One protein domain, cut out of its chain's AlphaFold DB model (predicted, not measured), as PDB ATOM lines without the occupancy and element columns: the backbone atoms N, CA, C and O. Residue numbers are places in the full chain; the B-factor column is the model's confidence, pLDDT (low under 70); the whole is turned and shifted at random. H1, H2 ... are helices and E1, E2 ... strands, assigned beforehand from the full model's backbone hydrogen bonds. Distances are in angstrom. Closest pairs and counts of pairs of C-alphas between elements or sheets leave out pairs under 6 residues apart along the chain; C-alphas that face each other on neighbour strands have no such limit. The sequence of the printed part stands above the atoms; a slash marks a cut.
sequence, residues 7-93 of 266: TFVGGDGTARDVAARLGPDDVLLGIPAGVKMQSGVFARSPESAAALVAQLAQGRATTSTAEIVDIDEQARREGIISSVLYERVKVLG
ATOM      1  N   THR A   7     -30.804  34.414  32.848       90.25
ATOM      2  CA  THR A   7     -31.121  33.167  32.142       90.25
ATOM      3  C   THR A   7     -32.168  32.381  32.919       90.25
ATOM      4  O   THR A   7     -32.029  32.204  34.129       90.25
ATOM      5  N   PHE A   8     -33.192  31.871  32.239       92.12
ATOM      6  CA  PHE A   8     -34.225  31.032  32.853       92.12
ATOM      7  C   PHE A   8     -34.568  29.834  31.966       92.12
ATOM      8  O   PHE A   8     -34.356  29.872  30.759       92.12
ATOM      9  N   VAL A   9     -35.111  28.770  32.556       91.56
ATOM     10  CA  VAL A   9     -35.566  27.567  31.841       91.56
ATOM     11  C   VAL A   9     -37.078  27.471  32.007       91.56
ATOM     12  O   VAL A   9     -37.551  27.488  33.142       91.56
ATOM     13  N   GLY A  10     -37.851  27.381  30.920       87.75
ATOM     14  CA  GLY A  10     -39.306  27.292  31.073       87.75
ATOM     15  C   GLY A  10     -40.165  27.491  29.827       87.75
ATOM     16  O   GLY A  10     -39.703  27.324  28.698       87.75
ATOM     17  N   GLY A  11     -41.441  27.788  30.112       84.38
ATOM     18  CA  GLY A  11     -42.566  28.034  29.200       84.38
ATOM     19  C   GLY A  11     -42.841  29.532  28.961       84.38
ATOM     20  O   GLY A  11     -42.236  30.368  29.625       84.38
ATOM     21  N   ASP A  12     -43.772  29.894  28.066       82.44
ATOM     22  CA  ASP A  12     -44.172  31.306  27.862       82.44
ATOM     23  C   ASP A  12     -44.706  31.933  29.160       82.44
ATOM     24  O   ASP A  12     -44.386  33.076  29.480       82.44
ATOM     25  N   GLY A  13     -45.410  31.146  29.982       83.56
ATOM     26  CA  GLY A  13     -45.800  31.558  31.334       83.56
ATOM     27  C   GLY A  13     -44.598  31.872  32.232       83.56
ATOM     28  O   GLY A  13     -44.603  32.869  32.941       83.56
ATOM     29  N   THR A  14     -43.513  31.097  32.135       87.69
ATOM     30  CA  THR A  14     -42.270  31.395  32.864       87.69
ATOM     31  C   THR A  14     -41.616  32.675  32.350       87.69
ATOM     32  O   THR A  14     -41.137  33.470  33.151       87.69
ATOM     33  N   ALA A  15     -41.617  32.910  31.031       88.12
ATOM     34  CA  ALA A  15     -41.123  34.170  30.472       88.12
ATOM     35  C   ALA A  15     -41.896  35.365  31.034       88.12
ATOM     36  O   ALA A  15     -41.283  36.353  31.426       88.12
ATOM     37  N   ARG A  16     -43.225  35.247  31.126       86.94
ATOM     38  CA  ARG A  16     -44.102  36.258  31.721       86.94
ATOM     39  C   ARG A  16     -43.774  36.513  33.194       86.94
ATOM     40  O   ARG A  16     -43.622  37.668  33.589       86.94
ATOM     41  N   ASP A  17     -43.634  35.454  33.988       88.62
ATOM     42  CA  ASP A  17     -43.317  35.558  35.418       88.62
ATOM     43  C   ASP A  17     -41.966  36.240  35.658       88.62
ATOM     44  O   ASP A  17     -41.827  37.054  36.574       88.62
ATOM     45  N   VAL A  18     -40.975  35.929  34.816       89.88
ATOM     46  CA  VAL A  18     -39.653  36.555  34.882       89.88
ATOM     47  C   VAL A  18     -39.730  38.016  34.439       89.88
ATOM     48  O   VAL A  18     -39.222  38.881  35.148       89.88
ATOM     49  N   ALA A  19     -40.412  38.307  33.327       87.81
ATOM     50  CA  ALA A  19     -40.558  39.657  32.783       87.81
ATOM     51  C   ALA A  19     -41.226  40.636  33.745       87.81
ATOM     52  O   ALA A  19     -40.744  41.752  33.906       87.81
ATOM     53  N   ALA A  20     -42.232  40.178  34.495       87.56
ATOM     54  CA  ALA A  20     -42.906  40.976  35.519       87.56
ATOM     55  C   ALA A  20     -41.972  41.497  36.635       87.56
ATOM     56  O   ALA A  20     -42.398  42.297  37.471       87.56
ATOM     57  N   ARG A  21     -40.726  41.008  36.706       87.75
ATOM     58  CA  ARG A  21     -39.710  41.403  37.690       87.75
ATOM     59  C   ARG A  21     -38.494  42.101  37.071       87.75
ATOM     60  O   ARG A  21     -37.580  42.425  37.827       87.75
ATOM     61  N   LEU A  22     -38.472  42.320  35.755       85.56
ATOM     62  CA  LEU A  22     -37.352  42.950  35.053       85.56
ATOM     63  C   LEU A  22     -37.401  44.478  35.137       85.56
ATOM     64  O   LEU A  22     -38.464  45.098  35.100       85.56
ATOM     65  N   GLY A  23     -36.223  45.089  35.209       83.25
ATOM     66  CA  GLY A  23     -36.006  46.494  34.903       83.25
ATOM     67  C   GLY A  23     -35.862  46.748  33.392       83.25
ATOM     68  O   GLY A  23     -35.651  45.820  32.611       83.25
ATOM     69  N   PRO A  24     -35.917  48.018  32.952       77.38
ATOM     70  CA  PRO A  24     -35.890  48.392  31.530       77.38
ATOM     71  C   PRO A  24     -34.573  48.059  30.803       77.38
ATOM     72  O   PRO A  24     -34.540  47.997  29.569       77.38
ATOM     73  N   ASP A  25     -33.487  47.861  31.550       83.12
ATOM     74  CA  ASP A  25     -32.161  47.554  31.009       83.12
ATOM     75  C   ASP A  25     -31.736  46.097  31.191       83.12
ATOM     76  O   ASP A  25     -30.711  45.702  30.632       83.12
ATOM     77  N   ASP A  26     -32.540  45.289  31.885       88.75
ATOM     78  CA  ASP A  26     -32.225  43.885  32.106       88.75
ATOM     79  C   ASP A  26     -32.305  43.101  30.791       88.75
ATOM     80  O   ASP A  26     -33.248  43.230  30.004       88.75
ATOM     81  N   VAL A  27     -31.295  42.263  30.556       89.44
ATOM     82  CA  VAL A  27     -31.198  41.409  29.370       89.44
ATOM     83  C   VAL A  27     -31.613  39.992  29.738       89.44
ATOM     84  O   VAL A  27     -31.130  39.434  30.719       89.44
ATOM     85  N   LEU A  28     -32.470  39.384  28.923       91.44
ATOM     86  CA  LEU A  28     -33.050  38.070  29.177       91.44
ATOM     87  C   LEU A  28     -32.557  37.005  28.182       91.44
ATOM     88  O   LEU A  28     -32.352  37.277  26.999       91.44
ATOM     89  N   LEU A  29     -32.422  35.762  28.635       91.25
ATOM     90  CA  LEU A  29     -32.246  34.587  27.783       91.25
ATOM     91  C   LEU A  29     -33.113  33.432  28.294       91.25
ATOM     92  O   LEU A  29     -32.832  32.839  29.335       91.25
ATOM     93  N   GLY A  30     -34.156  33.080  27.550       91.31
ATOM     94  CA  GLY A  30     -34.951  31.889  27.836       91.31
ATOM     95  C   GLY A  30     -34.295  30.628  27.278       91.31
ATOM     96  O   GLY A  30     -33.841  30.606  26.138       91.31
ATOM     97  N   ILE A  31     -34.286  29.548  28.047       90.19
ATOM     98  CA  ILE A  31     -33.930  28.200  27.603       90.19
ATOM     99  C   ILE A  31     -35.240  27.411  27.479       90.19
ATOM    100  O   ILE A  31     -35.957  27.271  28.476       90.19
ATOM    101  N   PRO A  32     -35.592  26.917  26.280       83.25
ATOM    102  CA  PRO A  32     -36.865  26.240  26.084       83.25
ATOM    103  C   PRO A  32     -36.881  24.917  26.861       83.25
ATOM    104  O   PRO A  32     -36.042  24.049  26.633       83.25
ATOM    105  N   ALA A  33     -37.855  24.754  27.761       80.56
ATOM    106  CA  ALA A  33     -38.110  23.491  28.467       80.56
ATOM    107  C   ALA A  33     -39.091  22.570  27.713       80.56
ATOM    108  O   ALA A  33     -39.426  21.484  28.179       80.56
ATOM    109  N   GLY A  34     -39.594  23.023  26.562       66.44
ATOM    110  CA  GLY A  34     -40.593  22.326  25.766       66.44
ATOM    111  C   GLY A  34     -40.763  22.944  24.381       66.44
ATOM    112  O   GLY A  34     -40.022  23.826  23.959       66.44
ATOM    113  N   VAL A  35     -41.767  22.457  23.660       51.12
ATOM    114  CA  VAL A  35     -41.909  22.633  22.203       51.12
ATOM    115  C   VAL A  35     -42.941  23.686  21.770       51.12
ATOM    116  O   VAL A  35     -43.183  23.852  20.577       51.12
ATOM    117  N   LYS A  36     -43.576  24.389  22.715       57.97
ATOM    118  CA  LYS A  36     -44.736  25.275  22.471       57.97
ATOM    119  C   LYS A  36     -44.479  26.720  22.908       57.97
ATOM    120  O   LYS A  36     -45.346  27.335  23.509       57.97
ATOM    121  N   MET A  37     -43.290  27.219  22.606       67.50
ATOM    122  CA  MET A  37     -42.847  28.559  22.980       67.50
ATOM    123  C   MET A  37     -43.130  29.538  21.844       67.50
ATOM    124  O   MET A  37     -42.692  29.318  20.709       67.50
ATOM    125  N   GLN A  38     -43.884  30.590  22.136       65.06
ATOM    126  CA  GLN A  38     -44.217  31.659  21.202       65.06
ATOM    127  C   GLN A  38     -43.551  32.983  21.555       65.06
ATOM    128  O   GLN A  38     -43.526  33.868  20.714       65.06
ATOM    129  N   SER A  39     -43.018  33.163  22.756       72.81
ATOM    130  CA  SER A  39     -42.328  34.399  23.108       72.81
ATOM    131  C   SER A  39     -40.977  34.467  22.415       72.81
ATOM    132  O   SER A  39     -40.191  33.522  22.452       72.81
ATOM    133  N   GLY A  40     -40.669  35.645  21.881       75.38
ATOM    134  CA  GLY A  40     -39.422  36.008  21.217       75.38
ATOM    135  C   GLY A  40     -38.165  35.929  22.082       75.38
ATOM    136  O   GLY A  40     -37.140  36.437  21.647       75.38
ATOM    137  N   VAL A  41     -38.236  35.375  23.297       84.69
ATOM    138  CA  VAL A  41     -37.185  35.436  24.325       84.69
ATOM    139  C   VAL A  41     -36.399  34.145  24.507       84.69
ATOM    140  O   VAL A  41     -35.370  34.138  25.182       84.69
ATOM    141  N   PHE A  42     -36.867  33.046  23.915       85.56
ATOM    142  CA  PHE A  42     -36.239  31.739  24.062       85.56
ATOM    143  C   PHE A  42     -35.148  31.525  23.024       85.56
ATOM    144  O   PHE A  42     -35.374  31.714  21.837       85.56
ATOM    145  N   ALA A  43     -33.971  31.069  23.431       84.56
ATOM    146  CA  ALA A  43     -32.999  30.517  22.505       84.56
ATOM    147  C   ALA A  43     -33.621  29.366  21.708       84.56
ATOM    148  O   ALA A  43     -34.513  28.661  22.181       84.56
ATOM    149  N   ARG A  44     -33.095  29.118  20.506       75.44
ATOM    150  CA  ARG A  44     -33.566  27.995  19.685       75.44
ATOM    151  C   ARG A  44     -33.439  26.651  20.398       75.44
ATOM    152  O   ARG A  44     -34.349  25.849  20.292       75.44
ATOM    153  N   SER A  45     -32.370  26.400  21.137       78.44
ATOM    154  CA  SER A  45     -32.145  25.161  21.893       78.44
ATOM    155  C   SER A  45     -31.282  25.449  23.126       78.44
ATOM    156  O   SER A  45     -30.673  26.527  23.183       78.44
ATOM    157  N   PRO A  46     -31.189  24.525  24.101       83.44
ATOM    158  CA  PRO A  46     -30.236  24.639  25.204       83.44
ATOM    159  C   PRO A  46     -28.790  24.849  24.733       83.44
ATOM    160  O   PRO A  46     -28.073  25.689  25.275       83.44
ATOM    161  N   GLU A  47     -28.373  24.174  23.663       81.62
ATOM    162  CA  GLU A  47     -27.048  24.319  23.054       81.62
ATOM    163  C   GLU A  47     -26.875  25.709  22.430       81.62
ATOM    164  O   GLU A  47     -25.830  26.344  22.588       81.62
ATOM    165  N   SER A  48     -27.912  26.227  21.760       81.62
ATOM    166  CA  SER A  48     -27.902  27.592  21.222       81.62
ATOM    167  C   SER A  48     -27.847  28.636  22.341       81.62
ATOM    168  O   SER A  48     -27.185  29.659  22.170       81.62
ATOM    169  N   ALA A  49     -28.505  28.393  23.478       87.38
ATOM    170  CA  ALA A  49     -28.417  29.253  24.655       87.38
ATOM    171  C   ALA A  49     -26.997  29.249  25.233       87.38
ATOM    172  O   ALA A  49     -26.416  30.310  25.451       87.38
ATOM    173  N   ALA A  50     -26.395  28.067  25.397       86.81
ATOM    174  CA  ALA A  50     -25.016  27.932  25.856       86.81
ATOM    175  C   ALA A  50     -24.034  28.655  24.920       86.81
ATOM    176  O   ALA A  50     -23.141  29.370  25.378       86.81
ATOM    177  N   ALA A  51     -24.235  28.535  23.604       84.81
ATOM    178  CA  ALA A  51     -23.445  29.258  22.620       84.81
ATOM    179  C   ALA A  51     -23.568  30.777  22.804       84.81
ATOM    180  O   ALA A  51     -22.534  31.440  22.814       84.81
ATOM    181  N   LEU A  52     -24.787  31.312  22.984       86.56
ATOM    182  CA  LEU A  52     -25.063  32.737  23.236       86.56
ATOM    183  C   LEU A  52     -24.359  33.250  24.497       86.56
ATOM    184  O   LEU A  52     -23.667  34.267  24.437       86.56
ATOM    185  N   VAL A  53     -24.442  32.507  25.601       89.38
ATOM    186  CA  VAL A  53     -23.739  32.832  26.854       89.38
ATOM    187  C   VAL A  53     -22.221  32.842  26.650       89.38
ATOM    188  O   VAL A  53     -21.539  33.770  27.084       89.38
ATOM    189  N   ALA A  54     -21.673  31.873  25.913       87.75
ATOM    190  CA  ALA A  54     -20.251  31.862  25.578       87.75
ATOM    191  C   ALA A  54     -19.841  33.050  24.684       87.75
ATOM    192  O   ALA A  54     -18.692  33.490  24.741       87.75
ATOM    193  N   GLN A  55     -20.751  33.578  23.852       86.00
ATOM    194  CA  GLN A  55     -20.507  34.805  23.081       86.00
ATOM    195  C   GLN A  55     -20.462  36.034  23.982       86.00
ATOM    196  O   GLN A  55     -19.591  36.885  23.805       86.00
ATOM    197  N   LEU A  56     -21.365  36.105  24.962       87.88
ATOM    198  CA  LEU A  56     -21.415  37.200  25.926       87.88
ATOM    199  C   LEU A  56     -20.123  37.262  26.743       87.88
ATOM    200  O   LEU A  56     -19.488  38.310  26.789       87.88
ATOM    201  N   ALA A  57     -19.666  36.119  27.263       86.38
ATOM    202  CA  ALA A  57     -18.413  36.014  28.019       86.38
ATOM    203  C   ALA A  57     -17.167  36.452  27.224       86.38
ATOM    204  O   ALA A  57     -16.132  36.768  27.802       86.38
ATOM    205  N   GLN A  58     -17.255  36.461  25.893       86.75
ATOM    206  CA  GLN A  58     -16.183  36.876  24.989       86.75
ATOM    207  C   GLN A  58     -16.401  38.290  24.417       86.75
ATOM    208  O   GLN A  58     -15.692  38.684  23.496       86.75
ATOM    209  N   GLY A  59     -17.390  39.043  24.918       83.62
ATOM    210  CA  GLY A  59     -17.681  40.417  24.490       83.62
ATOM    211  C   GLY A  59     -18.242  40.538  23.069       83.62
ATOM    212  O   GLY A  59     -18.139  41.592  22.450       83.62
ATOM    213  N   ARG A  60     -18.801  39.453  22.524       80.31
ATOM    214  CA  ARG A  60     -19.239  39.345  21.118       80.31
ATOM    215  C   ARG A  60     -20.724  39.019  20.958       80.31
ATOM    216  O   ARG A  60     -21.171  38.758  19.844       80.31
ATOM    217  N   ALA A  61     -21.484  39.005  22.052       78.81
ATOM    218  CA  ALA A  61     -22.935  38.896  21.985       78.81
ATOM    219  C   ALA A  61     -23.572  40.238  21.617       78.81
ATOM    220  O   ALA A  61     -23.076  41.305  21.973       78.81
ATOM    221  N   THR A  62     -24.707  40.167  20.933       81.50
ATOM    222  CA  THR A  62     -25.587  41.307  20.687       81.50
ATOM    223  C   THR A  62     -26.875  41.134  21.474       81.50
ATOM    224  O   THR A  62     -27.237  40.017  21.844       81.50
ATOM    225  N   THR A  63     -27.572  42.236  21.725       83.19
ATOM    226  CA  THR A  63     -28.926  42.214  22.274       83.19
ATOM    227  C   THR A  63     -29.923  42.659  21.217       83.19
ATOM    228  O   THR A  63     -29.601  43.429  20.309       83.19
ATOM    229  N   SER A  64     -31.144  42.152  21.312       79.75
ATOM    230  CA  SER A  64     -32.273  42.606  20.505       79.75
ATOM    231  C   SER A  64     -33.506  42.789  21.384       79.75
ATOM    232  O   SER A  64     -33.523  42.361  22.534       79.75
ATOM    233  N   THR A  65     -34.524  43.481  20.883       79.00
ATOM    234  CA  THR A  65     -35.814  43.576  21.574       79.00
ATOM    235  C   THR A  65     -36.710  42.450  21.091       79.00
ATOM    236  O   THR A  65     -36.838  42.243  19.884       79.00
ATOM    237  N   ALA A  66     -37.350  41.758  22.025       79.69
ATOM    238  CA  ALA A  66     -38.272  40.682  21.730       79.69
ATOM    239  C   ALA A  66     -39.574  40.809  22.512       79.69
ATOM    240  O   ALA A  66     -39.635  41.428  23.574       79.69
ATOM    241  N   GLU A  67     -40.615  40.202  21.959       77.31
ATOM    242  CA  GLU A  67     -41.961  40.217  22.512       77.31
ATOM    243  C   GLU A  67     -42.211  38.965  23.344       77.31
ATOM    244  O   GLU A  67     -41.962  37.846  22.892       77.31
ATOM    245  N   ILE A  68     -42.732  39.152  24.549       79.44
ATOM    246  CA  ILE A  68     -43.349  38.085  25.328       79.44
ATOM    247  C   ILE A  68     -44.828  38.102  24.991       79.44
ATOM    248  O   ILE A  68     -45.473  39.151  25.058       79.44
ATOM    249  N   VAL A  69     -45.344  36.950  24.583       75.75
ATOM    250  CA  VAL A  69     -46.735  36.803  24.159       75.75
ATOM    251  C   VAL A  69     -47.457  35.859  25.100       75.75
ATOM    252  O   VAL A  69     -46.904  34.843  25.517       75.75
ATOM    253  N   ASP A  70     -48.696  36.207  25.425       65.56
ATOM    254  CA  ASP A  70     -49.591  35.352  26.188       65.56
ATOM    255  C   ASP A  70     -50.550  34.642  25.232       65.56
ATOM    256  O   ASP A  70     -51.063  35.249  24.285       65.56
ATOM    257  N   ILE A  71     -50.770  33.352  25.466       60.69
ATOM    258  CA  ILE A  71     -51.713  32.549  24.695       60.69
ATOM    259  C   ILE A  71     -52.946  32.366  25.563       60.69
ATOM    260  O   ILE A  71     -52.873  31.763  26.633       60.69
ATOM    261  N   ASP A  72     -54.092  32.828  25.068       61.47
ATOM    262  CA  ASP A  72     -55.369  32.456  25.659       61.47
ATOM    263  C   ASP A  72     -55.617  30.960  25.400       61.47
ATOM    264  O   ASP A  72     -56.013  30.528  24.315       61.47
ATOM    265  N   GLU A  73     -55.327  30.142  26.411       55.59
ATOM    266  CA  GLU A  73     -55.469  28.687  26.357       55.59
ATOM    267  C   GLU A  73     -56.936  28.251  26.154       55.59
ATOM    268  O   GLU A  73     -57.188  27.114  25.746       55.59
ATOM    269  N   GLN A  74     -57.912  29.133  26.407       51.06
ATOM    270  CA  GLN A  74     -59.332  28.895  26.155       51.06
ATOM    271  C   GLN A  74     -59.684  29.175  24.686       51.06
ATOM    272  O   GLN A  74     -60.228  28.286  24.030       51.06
ATOM    273  N   ALA A  75     -59.257  30.312  24.123       54.06
ATOM    274  CA  ALA A  75     -59.396  30.605  22.687       54.06
ATOM    275  C   ALA A  75     -58.677  29.559  21.811       54.06
ATOM    276  O   ALA A  75     -59.160  29.147  20.755       54.06
ATOM    277  N   ARG A  76     -57.545  29.041  22.303       52.50
ATOM    278  CA  ARG A  76     -56.779  27.972  21.659       52.50
ATOM    279  C   ARG A  76     -57.529  26.641  21.583       52.50
ATOM    280  O   ARG A  76     -57.379  25.936  20.586       52.50
ATOM    281  N   ARG A  77     -58.333  26.285  22.594       54.19
ATOM    282  CA  ARG A  77     -59.194  25.082  22.536       54.19
ATOM    283  C   ARG A  77     -60.294  25.208  21.489       54.19
ATOM    284  O   ARG A  77     -60.758  24.197  20.980       54.19
ATOM    285  N   GLU A  78     -60.668  26.435  21.155       52.59
ATOM    286  CA  GLU A  78     -61.669  26.760  20.140       52.59
ATOM    287  C   GLU A  78     -61.046  26.971  18.746       52.59
ATOM    288  O   GLU A  78     -61.734  27.348  17.803       52.59
ATOM    289  N   GLY A  79     -59.740  26.711  18.587       44.03
ATOM    290  CA  GLY A  79     -59.032  26.842  17.310       44.03
ATOM    291  C   GLY A  79     -58.658  28.280  16.932       44.03
ATOM    292  O   GLY A  79     -58.159  28.510  15.830       44.03
ATOM    293  N   ILE A  80     -58.847  29.246  17.833       49.06
ATOM    294  CA  ILE A  80     -58.512  30.656  17.621       49.06
ATOM    295  C   ILE A  80     -57.113  30.914  18.190       49.06
ATOM    296  O   ILE A  80     -56.882  30.853  19.396       49.06
ATOM    297  N   ILE A  81     -56.149  31.224  17.319       50.81
ATOM    298  CA  ILE A  81     -54.825  31.686  17.753       50.81
ATOM    299  C   ILE A  81     -54.911  33.190  18.014       50.81
ATOM    300  O   ILE A  81     -54.682  33.993  17.111       50.81
ATOM    301  N   SER A  82     -55.224  33.579  19.249       53.09
ATOM    302  CA  SER A  82     -54.998  34.945  19.725       53.09
ATOM    303  C   SER A  82     -53.813  34.955  20.687       53.09
ATOM    304  O   SER A  82     -53.940  34.604  21.858       53.09
ATOM    305  N   SER A  83     -52.644  35.337  20.179       57.25
ATOM    306  CA  SER A  83     -51.509  35.729  21.012       57.25
ATOM    307  C   SER A  83     -51.645  37.216  21.336       57.25
ATOM    308  O   SER A  83     -51.743  38.027  20.412       57.25
ATOM    309  N   VAL A  84     -51.663  37.586  22.615       60.81
ATOM    310  CA  VAL A  84     -51.680  38.994  23.042       60.81
ATOM    311  C   VAL A  84     -50.265  39.387  23.450       60.81
ATOM    312  O   VAL A  84     -49.607  38.658  24.191       60.81
ATOM    313  N   LEU A  85     -49.781  40.532  22.959       69.62
ATOM    314  CA  LEU A  85     -48.508  41.092  23.404       69.62
ATOM    315  C   LEU A  85     -48.597  41.392  24.904       69.62
ATOM    316  O   LEU A  85     -49.394  42.234  25.314       69.62
ATOM    317  N   TYR A  86     -47.775  40.714  25.701       77.00
ATOM    318  CA  TYR A  86     -47.661  40.970  27.130       77.00
ATOM    319  C   TYR A  86     -46.682  42.119  27.378       77.00
ATOM    320  O   TYR A  86     -47.046  43.139  27.959       77.00
ATOM    321  N   GLU A  87     -45.447  41.979  26.892       79.50
ATOM    322  CA  GLU A  87     -44.377  42.940  27.149       79.50
ATOM    323  C   GLU A  87     -43.264  42.843  26.098       79.50
ATOM    324  O   GLU A  87     -43.131  41.839  25.396       79.50
ATOM    325  N   ARG A  88     -42.446  43.894  25.989       82.25
ATOM    326  CA  ARG A  88     -41.224  43.910  25.179       82.25
ATOM    327  C   ARG A  88     -40.010  43.979  26.089       82.25
ATOM    328  O   ARG A  88     -39.889  44.918  26.865       82.25
ATOM    329  N   VAL A  89     -39.095  43.030  25.937       86.31
ATOM    330  CA  VAL A  89     -37.896  42.904  26.776       86.31
ATOM    331  C   VAL A  89     -36.628  42.873  25.926       86.31
ATOM    332  O   VAL A  89     -36.665  42.508  24.745       86.31
ATOM    333  N   LYS A  90     -35.489  43.267  26.507       87.31
ATOM    334  CA  LYS A  90     -34.176  43.064  25.880       87.31
ATOM    335  C   LYS A  90     -33.790  41.597  26.022       87.31
ATOM    336  O   LYS A  90     -33.891  41.028  27.104       87.31
ATOM    337  N   VAL A  91     -33.321  40.988  24.940       88.12
ATOM    338  CA  VAL A  91     -32.907  39.584  24.910       88.12
ATOM    339  C   VAL A  91     -31.502  39.420  24.374       88.12
ATOM    340  O   VAL A  91     -31.066  40.170  23.498       88.12
ATOM    341  N   LEU A  92     -30.793  38.425  24.901       87.12
ATOM    342  CA  LEU A  92     -29.464  38.060  24.439       87.12
ATOM    343  C   LEU A  92     -29.563  37.284  23.120       87.12
ATOM    344  O   LEU A  92     -30.189  36.227  23.047       87.12
ATOM    345  N   GLY A  93     -28.894  37.789  22.087       76.44
ATOM    346  CA  GLY A  93     -28.897  37.239  20.736       76.44
ATOM    347  C   GLY A  93     -29.653  38.106  19.729       76.44
ATOM    348  O   GLY A  93     -30.401  39.023  20.067       76.44
TER     349      GLY A  93
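What this domain is: This is residues 7 to 93 of the 266 residues of an uncharacterized protein of Arthrobacter sp. PAMC 25486 (UniProt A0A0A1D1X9). A curled, strongly twisted sheet of four strands makes the body, with H1 packed on the sheet between E1 and E3 and H2 over E2 toward one end of the long axis. E3 and E4 run side by side as a long antiparallel pair toward the other end, where the short helix H3 lies in the stretch of chain that joins E3 to E4. The printed part has 87 residues with three named helices and four named strands, in the order E1 H1 E2 H2 E3 H3 E4; the sheet's order is E1 E2 E4 E3, mixed, and the class is mixed, helices and strands. The whole is compact, with a radius of gyration of the C-alphas of 13.5 A, yet elongated, spanning 47 by 27 by 17 A.

How they stand to each other: Start at E1, residues 7 to 10, an edge strand parallel to E2, residues 27 to 32, at 33 degrees; N 8 and O 29 are 3.1 A apart, within hydrogen-bond range. Between them comes H1, residues 12 to 19, in a strand-helix-strand unit, two parallel neighbour strands with a helix between, whose crossover is right-handed. H1 is on the sheet at a height of 5.1 A, over none of the strands; look at Arg 16, whose C-alpha is 6.7 A from that of Ile 68 in E3, residues 63 to 71, the closest pair. H2, residues 46 to 56, is on the sheet too, 8.7 A high, and its line and that of E2 stand at 1 degree on the local plane; their closest C-alphas, those of Ile 31 and Pro 46, are 5.7 A apart. With H2 on one face and H1 on the other there are three layers, helices on both faces of a sheet. E2 is parallel to E4, residues 83 to 92, with N 28 and O 90 at 2.8 A, and E4 is antiparallel to E3 at 154 degrees, with N 68 and O 87 at 2.8 A. E4 bends by 73 degrees at residue 86. H3, residues 73 to 77, is not on the sheet. In H1, H2 and H3 every O i to N i+4 pair is within hydrogen-bond range.

Where its parts are: Find C-alpha 7 at (-31.121, 33.167, 32.142), where E1 begins; E1 is 10.1 A long, H1 10.3 A, E2 16.5 A and H2 15.4 A. E3 runs 24.9 A from C-alpha 63 at (-28.926, 42.214, 22.274), H3 is 6.4 A long, and E4 runs 22.4 A to C-alpha 92 at (-29.464, 38.060, 24.439).

The domain as a whole: The C-alphas farthest apart, those of Gln 58 and Glu 78, are 46.8 A from each other. The printed part has no cut, and its long link is E2 to H2, 13 residues. The model's pLDDT is under 70 at residues 34 to 38 and 70 to 85.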